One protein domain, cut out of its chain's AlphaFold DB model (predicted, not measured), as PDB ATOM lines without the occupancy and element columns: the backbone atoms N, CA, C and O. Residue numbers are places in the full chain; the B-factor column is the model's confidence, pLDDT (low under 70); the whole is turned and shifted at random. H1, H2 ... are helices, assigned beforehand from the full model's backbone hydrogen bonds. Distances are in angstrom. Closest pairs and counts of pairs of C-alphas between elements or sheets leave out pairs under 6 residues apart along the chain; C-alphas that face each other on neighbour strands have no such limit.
ATOM      1  N   ARG A   3      11.758  12.684  22.114       92.88
ATOM      2  CA  ARG A   3      10.910  12.912  20.930       92.88
ATOM      3  C   ARG A   3      11.791  13.241  19.723       92.88
ATOM      4  O   ARG A   3      12.650  14.110  19.837       92.88
ATOM      5  N   VAL A   4      11.551  12.585  18.587       90.12
ATOM      6  CA  VAL A   4      12.328  12.789  17.342       90.12
ATOM      7  C   VAL A   4      11.499  13.460  16.234       90.12
ATOM      8  O   VAL A   4      12.062  14.101  15.357       90.12
ATOM      9  N   GLY A   5      10.164  13.361  16.289       88.69
ATOM     10  CA  GLY A   5       9.244  13.953  15.304       88.69
ATOM     11  C   GLY A   5       8.508  15.211  15.780       88.69
ATOM     12  O   GLY A   5       8.798  15.770  16.852       88.69
ATOM     13  N   LYS A   6       7.506  15.637  14.997       89.69
ATOM     14  CA  LYS A   6       6.609  16.735  15.396       89.69
ATOM     15  C   LYS A   6       5.755  16.317  16.594       89.69
ATOM     16  O   LYS A   6       5.569  15.139  16.912       89.69
ATOM     17  N   ARG A   7       5.231  17.314  17.307       86.62
ATOM     18  CA  ARG A   7       4.340  17.081  18.447       86.62
ATOM     19  C   ARG A   7       3.065  16.388  17.951       86.62
ATOM     20  O   ARG A   7       2.405  16.917  17.071       86.62
ATOM     21  N   GLY A   8       2.745  15.226  18.517       88.19
ATOM     22  CA  GLY A   8       1.567  14.431  18.144       88.19
ATOM     23  C   GLY A   8       1.852  13.227  17.239       88.19
ATOM     24  O   GLY A   8       0.988  12.377  17.104       88.19
ATOM     25  N   GLU A   9       3.063  13.084  16.689       85.38
ATOM     26  CA  GLU A   9       3.394  11.964  15.785       85.38
ATOM     27  C   GLU A   9       3.724  10.643  16.507       85.38
ATOM     28  O   GLU A   9       3.962   9.632  15.857       85.38
ATOM     29  N   GLY A  10       3.810  10.639  17.843       87.50
ATOM     30  CA  GLY A  10       4.069   9.426  18.639       87.50
ATOM     31  C   GLY A  10       5.466   8.803  18.476       87.50
ATOM     32  O   GLY A  10       5.725   7.732  19.016       87.50
ATOM     33  N   LYS A  11       6.388   9.455  17.757       90.06
ATOM     34  CA  LYS A  11       7.738   8.936  17.480       90.06
ATOM     35  C   LYS A  11       8.734   9.304  18.583       90.06
ATOM     36  O   LYS A  11       9.128  10.471  18.721       90.06
ATOM     37  N   PHE A  12       9.195   8.292  19.317       92.62
ATOM     38  CA  PHE A  12      10.180   8.431  20.390       92.62
ATOM     39  C   PHE A  12      11.359   7.475  20.209       92.62
ATOM     40  O   PHE A  12      11.184   6.325  19.815       92.62
ATOM     41  N   LYS A  13      12.561   7.942  20.554       92.56
ATOM     42  CA  LYS A  13      13.782   7.133  20.618       92.56
ATOM     43  C   LYS A  13      14.148   6.857  22.077       92.56
ATOM     44  O   LYS A  13      13.974   7.718  22.951       92.56
ATOM     45  N   ARG A  14      14.660   5.653  22.343       93.25
ATOM     46  CA  ARG A  14      15.237   5.303  23.645       93.25
ATOM     47  C   ARG A  14      16.580   6.012  23.813       93.25
ATOM     48  O   ARG A  14      17.394   6.013  22.899       93.25
ATOM     49  N   ILE A  15      16.759   6.622  24.975       94.81
ATOM     50  CA  ILE A  15      17.977   7.318  25.404       94.81
ATOM     51  C   ILE A  15      18.330   6.827  26.809       94.81
ATOM     52  O   ILE A  15      17.443   6.288  27.489       94.81
ATOM     53  N   SER A  16      19.586   6.990  27.229       96.00
ATOM     54  CA  SER A  16      19.981   6.687  28.608       96.00
ATOM     55  C   SER A  16      19.409   7.721  29.583       96.00
ATOM     56  O   SER A  16      18.893   8.772  29.181       96.00
ATOM     57  N   TRP A  17      19.467   7.412  30.877       94.06
ATOM     58  CA  TRP A  17      19.034   8.347  31.911       94.06
ATOM     59  C   TRP A  17      19.976   9.549  31.996       94.06
ATOM     60  O   TRP A  17      19.510  10.679  32.091       94.06
ATOM     61  N   GLU A  18      21.278   9.324  31.867       94.12
ATOM     62  CA  GLU A  18      22.325  10.350  31.913       94.12
ATOM     63  C   GLU A  18      22.167  11.359  30.768       94.12
ATOM     64  O   GLU A  18      22.230  12.572  30.985       94.12
ATOM     65  N   GLU A  19      21.886  10.867  29.556       92.94
ATOM     66  CA  GLU A  19      21.604  11.712  28.395       92.94
ATOM     67  C   GLU A  19      20.317  12.522  28.618       92.94
ATOM     68  O   GLU A  19      20.280  13.723  28.351       92.94
ATOM     69  N   ALA A  20      19.274  11.899  29.179       94.50
ATOM     70  CA  ALA A  20      18.013  12.578  29.472       94.50
ATOM     71  C   ALA A  20      18.184  13.719  30.486       94.50
ATOM     72  O   ALA A  20      17.664  14.816  30.269       94.50
ATOM     73  N   TYR A  21      18.910  13.474  31.578       94.56
ATOM     74  CA  TYR A  21      19.147  14.478  32.614       94.56
ATOM     75  C   TYR A  21      19.951  15.658  32.085       94.56
ATOM     76  O   TYR A  21      19.579  16.809  32.322       94.56
ATOM     77  N   SER A  22      21.006  15.374  31.322       95.56
ATOM     78  CA  SER A  22      21.863  16.405  30.737       95.56
ATOM     79  C   SER A  22      21.070  17.324  29.802       95.56
ATOM     80  O   SER A  22      21.146  18.547  29.908       95.56
ATOM     81  N   GLU A  23      20.225  16.751  28.945       94.44
ATOM     82  CA  GLU A  23      19.374  17.499  28.010       94.44
ATOM     83  C   GLU A  23      18.342  18.396  28.718       94.44
ATOM     84  O   GLU A  23      18.105  19.540  28.306       94.44
ATOM     85  N   ILE A  24      17.733  17.903  29.803       93.25
ATOM     86  CA  ILE A  24      16.780  18.680  30.610       93.25
ATOM     87  C   ILE A  24      17.498  19.834  31.315       93.25
ATOM     88  O   ILE A  24      17.010  20.966  31.273       93.25
ATOM     89  N   ALA A  25      18.664  19.578  31.912       94.00
ATOM     90  CA  ALA A  25      19.446  20.593  32.611       94.00
ATOM     91  C   ALA A  25      19.869  21.731  31.670       94.00
ATOM     92  O   ALA A  25      19.626  22.901  31.973       94.00
ATOM     93  N   VAL A  26      20.412  21.398  30.494       95.69
ATOM     94  CA  VAL A  26      20.802  22.388  29.474       95.69
ATOM     95  C   VAL A  26      19.592  23.202  29.006       95.69
ATOM     96  O   VAL A  26      19.660  24.429  28.892       95.69
ATOM     97  N   SER A  27      18.457  22.540  28.773       92.31
ATOM     98  CA  SER A  27      17.227  23.215  28.351       92.31
ATOM     99  C   SER A  27      16.714  24.200  29.402       92.31
ATOM    100  O   SER A  27      16.328  25.313  29.042       92.31
ATOM    101  N   LEU A  28      16.736  23.814  30.680       91.94
ATOM    102  CA  LEU A  28      16.326  24.668  31.796       91.94
ATOM    103  C   LEU A  28      17.257  25.870  31.958       91.94
ATOM    104  O   LEU A  28      16.772  26.998  32.002       91.94
ATOM    105  N   GLN A  29      18.576  25.657  31.961       93.38
ATOM    106  CA  GLN A  29      19.558  26.744  32.064       93.38
ATOM    107  C   GLN A  29      19.383  27.770  30.942       93.38
ATOM    108  O   GLN A  29      19.378  28.973  31.194       93.38
ATOM    109  N   ARG A  30      19.150  27.308  29.707       95.12
ATOM    110  CA  ARG A  30      18.887  28.191  28.564       95.12
ATOM    111  C   ARG A  30      17.610  29.020  28.738       95.12
ATOM    112  O   ARG A  30      17.592  30.186  28.355       95.12
ATOM    113  N   ILE A  31      16.539  28.429  29.271       93.44
ATOM    114  CA  ILE A  31      15.273  29.140  29.510       93.44
ATOM    115  C   ILE A  31      15.465  30.207  30.587       93.44
ATOM    116  O   ILE A  31      15.086  31.355  30.360       93.44
ATOM    117  N   VAL A  32      16.113  29.854  31.699       92.12
ATOM    118  CA  VAL A  32      16.409  30.788  32.793       92.12
ATOM    119  C   VAL A  32      17.294  31.937  32.306       92.12
ATOM    120  O   VAL A  32      17.001  33.091  32.597       92.12
ATOM    121  N   ALA A  33      18.326  31.651  31.507       92.31
ATOM    122  CA  ALA A  33      19.209  32.680  30.961       92.31
ATOM    123  C   ALA A  33      18.490  33.636  29.993       92.31
ATOM    124  O   ALA A  33      18.813  34.819  29.945       92.31
ATOM    125  N   LYS A  34      17.522  33.138  29.211       93.19
ATOM    126  CA  LYS A  34      16.839  33.935  28.182       93.19
ATOM    127  C   LYS A  34      15.635  34.718  28.705       93.19
ATOM    128  O   LYS A  34      15.366  35.807  28.208       93.19
ATOM    129  N   TYR A  35      14.889  34.150  29.646       89.88
ATOM    130  CA  TYR A  35      13.592  34.678  30.080       89.88
ATOM    131  C   TYR A  35      13.511  34.940  31.589       89.88
ATOM    132  O   TYR A  35      12.486  35.415  32.067       89.88
ATOM    133  N   GLY A  36      14.571  34.649  32.342       84.94
ATOM    134  CA  GLY A  36      14.563  34.740  33.795       84.94
ATOM    135  C   GLY A  36      13.872  33.550  34.463       84.94
ATOM    136  O   GLY A  36      13.309  32.661  33.822       84.94
ATOM    137  N   ASN A  37      13.938  33.521  35.793       86.00
ATOM    138  CA  ASN A  37      13.445  32.398  36.593       86.00
ATOM    139  C   ASN A  37      11.907  32.262  36.569       86.00
ATOM    140  O   ASN A  37      11.377  31.178  36.789       86.00
ATOM    141  N   GLU A  38      11.189  33.340  36.250       83.12
ATOM    142  CA  GLU A  38       9.720  33.366  36.162       83.12
ATOM    143  C   GLU A  38       9.172  32.533  34.994       83.12
ATOM    144  O   GLU A  38       8.019  32.107  35.014       83.12
ATOM    145  N   ALA A  39      10.003  32.245  33.988       81.75
ATOM    146  CA  ALA A  39       9.620  31.424  32.843       81.75
ATOM    147  C   ALA A  39       9.588  29.914  33.148       81.75
ATOM    148  O   ALA A  39       9.132  29.124  32.315       81.75
ATOM    149  N   VAL A  40      10.078  29.487  34.317       83.69
ATOM    150  CA  VAL A  40      10.114  28.074  34.709       83.69
ATOM    151  C   VAL A  40       8.852  27.725  35.492       83.69
ATOM    152  O   VAL A  40       8.750  27.940  36.696       83.69
ATOM    153  N   TYR A  41       7.881  27.137  34.793       79.31
ATOM    154  CA  TYR A  41       6.635  26.682  35.400       79.31
ATOM    155  C   TYR A  41       6.691  25.188  35.735       79.31
ATOM    156  O   TYR A  41       6.672  24.328  34.851       79.31
ATOM    157  N   ILE A  42       6.746  24.876  37.031       77.75
ATOM    158  CA  ILE A  42       6.726  23.503  37.544       77.75
ATOM    159  C   ILE A  42       5.304  23.193  38.009       77.75
ATOM    160  O   ILE A  42       4.869  23.620  39.076       77.75
ATOM    161  N   ASN A  43       4.578  22.412  37.212       68.00
ATOM    162  CA  ASN A  43       3.285  21.871  37.619       68.00
ATOM    163  C   ASN A  43       3.494  20.694  38.570       68.00
ATOM    164  O   ASN A  43       3.516  19.541  38.144       68.00
ATOM    165  N   TYR A  44       3.655  20.984  39.860       56.88
ATOM    166  CA  TYR A  44       3.606  19.964  40.901       56.88
ATOM    167  C   TYR A  44       2.179  19.862  41.439       56.88
ATOM    168  O   TYR A  44       1.802  20.525  42.405       56.88
ATOM    169  N   THR A  45       1.355  19.046  40.785       50.91
ATOM    170  CA  THR A  45       0.042  18.678  41.313       50.91
ATOM    171  C   THR A  45      -0.030  17.155  41.421       50.91
ATOM    172  O   THR A  45      -0.064  16.429  40.434       50.91
ATOM    173  N   SER A  46      -0.081  16.634  42.648       59.16
ATOM    174  CA  SER A  46      -1.061  15.575  42.885       59.16
ATOM    175  C   SER A  46      -2.418  16.272  42.787       59.16
ATOM    176  O   SER A  46      -2.506  17.451  43.144       59.16
ATOM    177  N   GLY A  47      -3.474  15.625  42.296       56.69
ATOM    178  CA  GLY A  47      -4.809  16.229  42.109       56.69
ATOM    179  C   GLY A  47      -5.471  16.871  43.352       56.69
ATOM    180  O   GLY A  47      -6.656  17.165  43.326       56.69
ATOM    181  N   ILE A  48      -4.728  17.101  44.436       55.59
ATOM    182  CA  ILE A  48      -5.103  17.729  45.700       55.59
ATOM    183  C   ILE A  48      -4.698  19.215  45.778       55.59
ATOM    184  O   ILE A  48      -5.361  19.980  46.476       55.59
ATOM    185  N   VAL A  49      -3.667  19.686  45.059       52.53
ATOM    186  CA  VAL A  49      -3.205  21.092  45.202       52.53
ATOM    187  C   VAL A  49      -4.177  22.098  44.567       52.53
ATOM    188  O   VAL A  49      -4.381  23.179  45.120       52.53
ATOM    189  N   GLY A  50      -4.892  21.712  43.501       52.00
ATOM    190  CA  GLY A  50      -6.013  22.500  42.963       52.00
ATOM    191  C   GLY A  50      -7.207  22.620  43.928       52.00
ATOM    192  O   GLY A  50      -7.961  23.586  43.863       52.00
ATOM    193  N   GLY A  51      -7.338  21.683  44.875       49.09
ATOM    194  CA  GLY A  51      -8.340  21.709  45.945       49.09
ATOM    195  C   GLY A  51      -7.955  22.569  47.155       49.09
ATOM    196  O   GLY A  51      -8.813  22.895  47.970       49.09
ATOM    197  N   ASN A  52      -6.681  22.962  47.292       48.94
ATOM    198  CA  ASN A  52      -6.236  23.816  48.399       48.94
ATOM    199  C   ASN A  52      -6.393  25.315  48.110       48.94
ATOM    200  O   ASN A  52      -6.583  26.078  49.054       48.94
TER     201      ASN A  52
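AT A GLANCE: This is residues 3 to 52 of the 122 residues of the protein "Dimethyl sulfoxide reductase DmsA" of Serratia fonticola (UniProt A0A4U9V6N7). One long helix, H1, makes one arm of an open V, and the chain turns at its far end into a loose second arm that ends in the one-turn helix H2. Before H1, residues 3 to 14 make a loop at the other end of that helix, and residues 41 to 52 stick out free of the rest. The printed part has 50 residues with two named helices, H1 then H2, and no named strand; the class is all helix, though under half of the residues, 23, are in named elements. The whole is only just extended, close to loose, with a radius of gyration of the C-alphas of 14.8 A, and spans 38 by 28 by 22 A.

HOW THE PARTS SIT: H1, residues 17 to 35, and H2, residues 49 to 52, are apart, with no C-alpha of the one within 8 A of the other. Residues 15 to 27, of which 17 to 27 belong to H1, stand free. Residues 41 to 52, of which 49 to 52 belong to H2, stand free too. In H1 every O i to N i+4 pair is within hydrogen-bond range; H2 is too short for such a pair, and its one O i to N i+3 pair is within range.

IN THESE COORDINATES: H1 runs from Trp 17, C-alpha at (19.034, 8.347, 31.911), to Tyr 35, C-alpha at (13.592, 34.678, 30.080), 26.9 A from first to last C-alpha. H2 runs from Val 49 to Asn 52, 5.2 A, and its last C-alpha is at (-6.236, 23.816, 48.399).

THE WHOLE: The two C-alphas farthest apart, those of Lys 13 and Asn 52, are 38.1 A from each other. The printed part has no cut. The link from H1 to H2, 13 residues, is long. The mean pLDDT of the printed part is 83.4, and residues 43 to 52 are under 70.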